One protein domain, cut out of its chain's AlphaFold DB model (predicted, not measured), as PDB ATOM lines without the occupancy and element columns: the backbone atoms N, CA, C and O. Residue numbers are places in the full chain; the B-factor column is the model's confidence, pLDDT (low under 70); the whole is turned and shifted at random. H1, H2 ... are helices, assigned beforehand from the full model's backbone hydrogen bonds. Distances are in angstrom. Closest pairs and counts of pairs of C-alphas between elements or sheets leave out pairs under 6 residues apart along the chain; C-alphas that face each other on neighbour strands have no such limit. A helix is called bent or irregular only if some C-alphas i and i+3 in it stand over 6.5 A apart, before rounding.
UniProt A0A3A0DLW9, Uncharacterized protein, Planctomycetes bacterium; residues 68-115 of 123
ATOM      1  N   PRO A  68     -13.194   3.930  29.677       91.06
ATOM      2  CA  PRO A  68     -13.752   3.011  28.673       91.06
ATOM      3  C   PRO A  68     -14.034   1.594  29.189       91.06
ATOM      4  O   PRO A  68     -14.990   0.947  28.764       91.06
ATOM      5  N   ASP A  69     -13.233   1.121  30.140       93.88
ATOM      6  CA  ASP A  69     -13.363  -0.175  30.808       93.88
ATOM      7  C   ASP A  69     -14.610  -0.270  31.708       93.88
ATOM      8  O   ASP A  69     -15.177  -1.351  31.875       93.88
ATOM      9  N   LYS A  70     -15.096   0.857  32.240       93.94
ATOM     10  CA  LYS A  70     -16.314   0.927  33.070       93.94
ATOM     11  C   LYS A  70     -17.596   1.081  32.255       93.94
ATOM     12  O   LYS A  70     -18.682   0.822  32.780       93.94
ATOM     13  N   PHE A  71     -17.491   1.483  30.986       94.44
ATOM     14  CA  PHE A  71     -18.649   1.771  30.139       94.44
ATOM     15  C   PHE A  71     -19.601   0.579  30.033       94.44
ATOM     16  O   PHE A  71     -20.797   0.736  30.245       94.44
ATOM     17  N   ALA A  72     -19.086  -0.623  29.764       95.19
ATOM     18  CA  ALA A  72     -19.928  -1.805  29.580       95.19
ATOM     19  C   ALA A  72     -20.755  -2.141  30.835       95.19
ATOM     20  O   ALA A  72     -21.932  -2.488  30.730       95.19
ATOM     21  N   ALA A  73     -20.154  -2.002  32.021       94.94
ATOM     22  CA  ALA A  73     -20.829  -2.252  33.290       94.94
ATOM     23  C   ALA A  73     -21.929  -1.215  33.557       94.94
ATOM     24  O   ALA A  73     -23.052  -1.585  33.894       94.94
ATOM     25  N   LEU A  74     -21.625   0.070  33.352       94.88
ATOM     26  CA  LEU A  74     -22.590   1.156  33.535       94.88
ATOM     27  C   LEU A  74     -23.715   1.099  32.503       94.88
ATOM     28  O   LEU A  74     -24.879   1.200  32.873       94.88
ATOM     29  N   HIS A  75     -23.388   0.871  31.232       95.00
ATOM     30  CA  HIS A  75     -24.376   0.730  30.170       95.00
ATOM     31  C   HIS A  75     -25.342  -0.416  30.475       95.00
ATOM     32  O   HIS A  75     -26.547  -0.242  30.365       95.00
ATOM     33  N   LYS A  76     -24.842  -1.570  30.932       94.94
ATOM     34  CA  LYS A  76     -25.705  -2.683  31.346       94.94
ATOM     35  C   LYS A  76     -26.594  -2.323  32.542       94.94
ATOM     36  O   LYS A  76     -27.725  -2.788  32.595       94.94
ATOM     37  N   LEU A  77     -26.085  -1.534  33.487       95.44
ATOM     38  CA  LEU A  77     -26.817  -1.134  34.690       95.44
ATOM     39  C   LEU A  77     -27.981  -0.178  34.390       95.44
ATOM     40  O   LEU A  77     -29.009  -0.273  35.045       95.44
ATOM     41  N   ILE A  78     -27.814   0.745  33.438       95.19
ATOM     42  CA  ILE A  78     -28.840   1.753  33.110       95.19
ATOM     43  C   ILE A  78     -29.921   1.244  32.152       95.19
ATOM     44  O   ILE A  78     -30.920   1.930  31.946       95.19
ATOM     45  N   GLN A  79     -29.715   0.087  31.519       95.88
ATOM     46  CA  GLN A  79     -30.728  -0.510  30.655       95.88
ATOM     47  C   GLN A  79     -31.895  -1.007  31.515       95.88
ATOM     48  O   GLN A  79     -31.650  -1.647  32.541       95.88
ATOM     49  N   PRO A  80     -33.151  -0.751  31.111       95.94
ATOM     50  CA  PRO A  80     -34.299  -1.258  31.841       95.94
ATOM     51  C   PRO A  80     -34.291  -2.787  31.837       95.94
ATOM     52  O   PRO A  80     -33.910  -3.438  30.857       95.94
ATOM     53  N   THR A  81     -34.747  -3.373  32.934       95.56
ATOM     54  CA  THR A  81     -35.003  -4.810  33.016       95.56
ATOM     55  C   THR A  81     -36.173  -5.218  32.114       95.56
ATOM     56  O   THR A  81     -36.957  -4.388  31.640       95.56
ATOM     57  N   ALA A  82     -36.320  -6.524  31.873       94.19
ATOM     58  CA  ALA A  82     -37.451  -7.051  31.107       94.19
ATOM     59  C   ALA A  82     -38.804  -6.706  31.760       94.19
ATOM     60  O   ALA A  82     -39.759  -6.396  31.055       94.19
ATOM     61  N   ASP A  83     -38.865  -6.692  33.095       96.12
ATOM     62  CA  ASP A  83     -40.085  -6.371  33.839       96.12
ATOM     63  C   ASP A  83     -40.417  -4.873  33.760       96.12
ATOM     64  O   ASP A  83     -41.563  -4.502  33.508       96.12
ATOM     65  N   GLU A  84     -39.414  -3.995  33.877       95.62
ATOM     66  CA  GLU A  84     -39.585  -2.539  33.711       95.62
ATOM     67  C   GLU A  84     -40.001  -2.153  32.283       95.62
ATOM     68  O   GLU A  84     -40.649  -1.128  32.066       95.62
ATOM     69  N   SER A  85     -39.658  -2.989  31.302       95.25
ATOM     70  CA  SER A  85     -40.012  -2.818  29.892       95.25
ATOM     71  C   SER A  85     -41.148  -3.737  29.423       95.25
ATOM     72  O   SER A  85     -41.448  -3.783  28.228       95.25
ATOM     73  N   ALA A  86     -41.853  -4.417  30.339       95.19
ATOM     74  CA  ALA A  86     -42.911  -5.375  30.003       95.19
ATOM     75  C   ALA A  86     -44.057  -4.752  29.185       95.19
ATOM     76  O   ALA A  86     -44.695  -5.431  28.378       95.19
ATOM     77  N   TRP A  87     -44.283  -3.445  29.333       93.75
ATOM     78  CA  TRP A  87     -45.254  -2.678  28.553       93.75
ATOM     79  C   TRP A  87     -44.973  -2.704  27.039       93.75
ATOM     80  O   TRP A  87     -45.912  -2.568  26.257       93.75
ATOM     81  N   LEU A  88     -43.733  -2.957  26.601       94.00
ATOM     82  CA  LEU A  88     -43.389  -3.136  25.182       94.00
ATOM     83  C   LEU A  88     -43.979  -4.418  24.575       94.00
ATOM     84  O   LEU A  88     -44.145  -4.500  23.361       94.00
ATOM     85  N   SER A  89     -44.295  -5.423  25.398       95.12
ATOM     86  CA  SER A  89     -44.862  -6.697  24.927       95.12
ATOM     87  C   SER A  89     -46.356  -6.613  24.596       95.12
ATOM     88  O   SER A  89     -46.907  -7.491  23.925       95.12
ATOM     89  N   ILE A  90     -47.029  -5.557  25.058       95.25
ATOM     90  CA  ILE A  90     -48.449  -5.337  24.805       95.25
ATOM     91  C   ILE A  90     -48.624  -4.991  23.325       95.25
ATOM     92  O   ILE A  90     -47.962  -4.106  22.786       95.25
ATOM     93  N   ARG A  91     -49.559  -5.670  22.651       95.38
ATOM     94  CA  ARG A  91     -49.955  -5.327  21.277       95.38
ATOM     95  C   ARG A  91     -50.843  -4.083  21.284       95.38
ATOM     96  O   ARG A  91     -52.063  -4.188  21.165       95.38
ATOM     97  N   TRP A  92     -50.219  -2.927  21.486       94.62
ATOM     98  CA  TRP A  92     -50.873  -1.623  21.472       94.62
ATOM     99  C   TRP A  92     -51.589  -1.377  20.142       94.62
ATOM    100  O   TRP A  92     -51.077  -1.716  19.076       94.62
ATOM    101  N   GLN A  93     -52.773  -0.766  20.206       95.88
ATOM    102  CA  GLN A  93     -53.408  -0.188  19.028       95.88
ATOM    103  C   GLN A  93     -52.791   1.194  18.795       95.88
ATOM    104  O   GLN A  93     -52.916   2.069  19.645       95.88
ATOM    105  N   THR A  94     -52.117   1.372  17.663       95.12
ATOM    106  CA  THR A  94     -51.408   2.611  17.311       95.12
ATOM    107  C   THR A  94     -52.282   3.599  16.539       95.12
ATOM    108  O   THR A  94     -51.903   4.754  16.379       95.12
ATOM    109  N   ASP A  95     -53.447   3.161  16.055       95.50
ATOM    110  CA  ASP A  95     -54.450   4.016  15.423       95.50
ATOM    111  C   ASP A  95     -55.533   4.412  16.442       95.50
ATOM    112  O   ASP A  95     -56.359   3.595  16.867       95.50
ATOM    113  N   LEU A  96     -55.537   5.690  16.829       94.62
ATOM    114  CA  LEU A  96     -56.483   6.226  17.806       94.62
ATOM    115  C   LEU A  96     -57.941   6.144  17.326       94.62
ATOM    116  O   LEU A  96     -58.843   5.949  18.144       94.62
ATOM    117  N   TRP A  97     -58.198   6.276  16.022       96.75
ATOM    118  CA  TRP A  97     -59.553   6.189  15.481       96.75
ATOM    119  C   TRP A  97     -60.103   4.770  15.629       96.75
ATOM    120  O   TRP A  97     -61.171   4.579  16.216       96.75
ATOM    121  N   GLN A  98     -59.323   3.770  15.220       97.62
ATOM    122  CA  GLN A  98     -59.698   2.362  15.388       97.62
ATOM    123  C   GLN A  98     -59.850   1.976  16.865       97.62
ATOM    124  O   GLN A  98     -60.755   1.220  17.226       97.62
ATOM    125  N   ALA A  99     -58.990   2.502  17.746       97.00
ATOM    126  CA  ALA A  99     -59.114   2.284  19.186       97.00
ATOM    127  C   ALA A  99     -60.457   2.802  19.726       97.00
ATOM    128  O   ALA A  99     -61.106   2.111  20.515       97.00
ATOM    129  N   ARG A 100     -60.902   3.982  19.270       97.62
ATOM    130  CA  ARG A 100     -62.189   4.582  19.658       97.62
ATOM    131  C   ARG A 100     -63.387   3.764  19.188       97.62
ATOM    132  O   ARG A 100     -64.283   3.512  19.992       97.62
ATOM    133  N   GLU A 101     -63.397   3.322  17.934       98.19
ATOM    134  CA  GLU A 101     -64.478   2.480  17.396       98.19
ATOM    135  C   GLU A 101     -64.598   1.151  18.157       98.19
ATOM    136  O   GLU A 101     -65.697   0.740  18.551       98.19
ATOM    137  N   LYS A 102     -63.460   0.501  18.428       97.38
ATOM    138  CA  LYS A 102     -63.407  -0.748  19.195       97.38
ATOM    139  C   LYS A 102     -63.890  -0.556  20.632       97.38
ATOM    140  O   LYS A 102     -64.709  -1.337  21.109       97.38
ATOM    141  N   ALA A 103     -63.420   0.486  21.312       97.94
ATOM    142  CA  ALA A 103     -63.825   0.805  22.679       97.94
ATOM    143  C   ALA A 103     -65.334   1.075  22.793       97.94
ATOM    144  O   ALA A 103     -65.976   0.567  23.713       97.94
ATOM    145  N   ALA A 104     -65.908   1.807  21.833       98.00
ATOM    146  CA  ALA A 104     -67.345   2.071  21.774       98.00
ATOM    147  C   ALA A 104     -68.162   0.791  21.537       98.00
ATOM    148  O   ALA A 104     -69.195   0.597  22.172       98.00
ATOM    149  N   THR A 105     -67.675  -0.097  20.665       98.38
ATOM    150  CA  THR A 105     -68.328  -1.379  20.356       98.38
ATOM    151  C   THR A 105     -68.271  -2.348  21.541       98.38
ATOM    152  O   THR A 105     -69.250  -3.025  21.838       98.38
ATOM    153  N   GLU A 106     -67.134  -2.416  22.239       97.94
ATOM    154  CA  GLU A 106     -66.940  -3.302  23.395       97.94
ATOM    155  C   GLU A 106     -67.457  -2.713  24.718       97.94
ATOM    156  O   GLU A 106     -67.490  -3.422  25.724       97.94
ATOM    157  N   GLY A 107     -67.826  -1.428  24.746       98.00
ATOM    158  CA  GLY A 107     -68.239  -0.724  25.963       98.00
ATOM    159  C   GLY A 107     -67.123  -0.601  27.008       98.00
ATOM    160  O   GLY A 107     -67.402  -0.629  28.207       98.00
ATOM    161  N   LYS A 108     -65.859  -0.503  26.575       97.81
ATOM    162  CA  LYS A 108     -64.678  -0.450  27.457       97.81
ATOM    163  C   LYS A 108     -63.990   0.918  27.408       97.81
ATOM    164  O   LYS A 108     -63.983   1.551  26.355       97.81
ATOM    165  N   PRO A 109     -63.376   1.378  28.514       97.19
ATOM    166  CA  PRO A 109     -62.582   2.603  28.507       97.19
ATOM    167  C   PRO A 109     -61.286   2.441  27.695       97.19
ATOM    168  O   PRO A 109     -60.787   1.330  27.510       97.19
ATOM    169  N   ILE A 110     -60.721   3.567  27.250       96.69
ATOM    170  CA  ILE A 110     -59.426   3.633  26.555       96.69
ATOM    171  C   ILE A 110     -58.344   4.056  27.554       96.69
ATOM    172  O   ILE A 110     -58.507   5.056  28.249       96.69
ATOM    173  N   LEU A 111     -57.229   3.322  27.585       95.38
ATOM    174  CA  LEU A 111     -55.967   3.775  28.173       95.38
ATOM    175  C   LEU A 111     -55.110   4.373  27.054       95.38
ATOM    176  O   LEU A 111     -54.750   3.656  26.120       95.38
ATOM    177  N   LEU A 112     -54.788   5.661  27.153       94.31
ATOM    178  CA  LEU A 112     -53.851   6.325  26.251       94.31
ATOM    179  C   LEU A 112     -52.462   6.330  26.894       94.31
ATOM    180  O   LEU A 112     -52.288   6.870  27.986       94.31
ATOM    181  N   TRP A 113     -51.498   5.702  26.226       92.69
ATOM    182  CA  TRP A 113     -50.095   5.684  26.628       92.69
ATOM    183  C   TRP A 113     -49.278   6.411  25.564       92.69
ATOM    184  O   TRP A 113     -49.002   5.858  24.500       92.69
ATOM    185  N   GLU A 114     -48.925   7.660  25.843       89.38
ATOM    186  CA  GLU A 114     -48.135   8.500  24.951       89.38
ATOM    187  C   GLU A 114     -47.095   9.298  25.739       89.38
ATOM    188  O   GLU A 114     -47.240   9.533  26.940       89.38
ATOM    189  N   MET A 115     -46.037   9.715  25.050       84.94
ATOM    190  CA  MET A 115     -45.150  10.756  25.548       84.94
ATOM    191  C   MET A 115     -45.650  12.096  25.014       84.94
ATOM    192  O   MET A 115     -45.457  12.391  23.836       84.94
TER     193      MET A 115
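This is residues 68 to 115 of the 123 residues of an uncharacterized protein of Planctomycetes bacterium (UniProt A0A3A0DLW9). The model is a long, thin string, with helix H1 at one end, the single short turn of H2 near the middle and helix H3 at the other end. After H3, residues 107 to 115 fold back toward the middle without a named element, while H1 and the link after it stick out as a free arm that makes much of the length. The printed part has 48 residues with three named helices, in the order H1, H2, H3, and no named strand; its class is all helix. It is extended, with a radius of gyration of the C-alphas of 17.7 A, and spans 56 by 17 by 13 A.

H1 is residues 68 to 78, 15.8 A from first to last C-alpha, beginning at C-alpha 68 at (-13.752, 3.011, 28.673). It is irregular, but only just: C-alphas 69 and 72 are 6.9 A apart. H2 is residues 86 to 89, with C-alpha 86 at (-42.911, -5.375, 30.003). H3 is residues 96 to 106, 15.2 A long, ending at C-alpha 106 at (-66.940, -3.302, 23.395).

H1 and H2 are apart, joined by a short link of 7 residues. H2 and H3 are apart too, joined by a short link of 6 residues. H1 and H3 are also apart. In H3 every O i to N i+4 pair is within hydrogen-bond range, in H1 5 of 7 are, and H2 is too short for such a pair.

The outline is a rod. The two C-alphas farthest apart, those of Asp 69 and Thr 105, are 56.0 A from each other, while those of Pro 68 and Met 115 are 32.5 A apart. Residues 68 to 86, of which 68 to 78 belong to H1, stand free. The printed part has no cut and no long link between its helices. Its mean pLDDT is 95.3, and no printed residue is under 70.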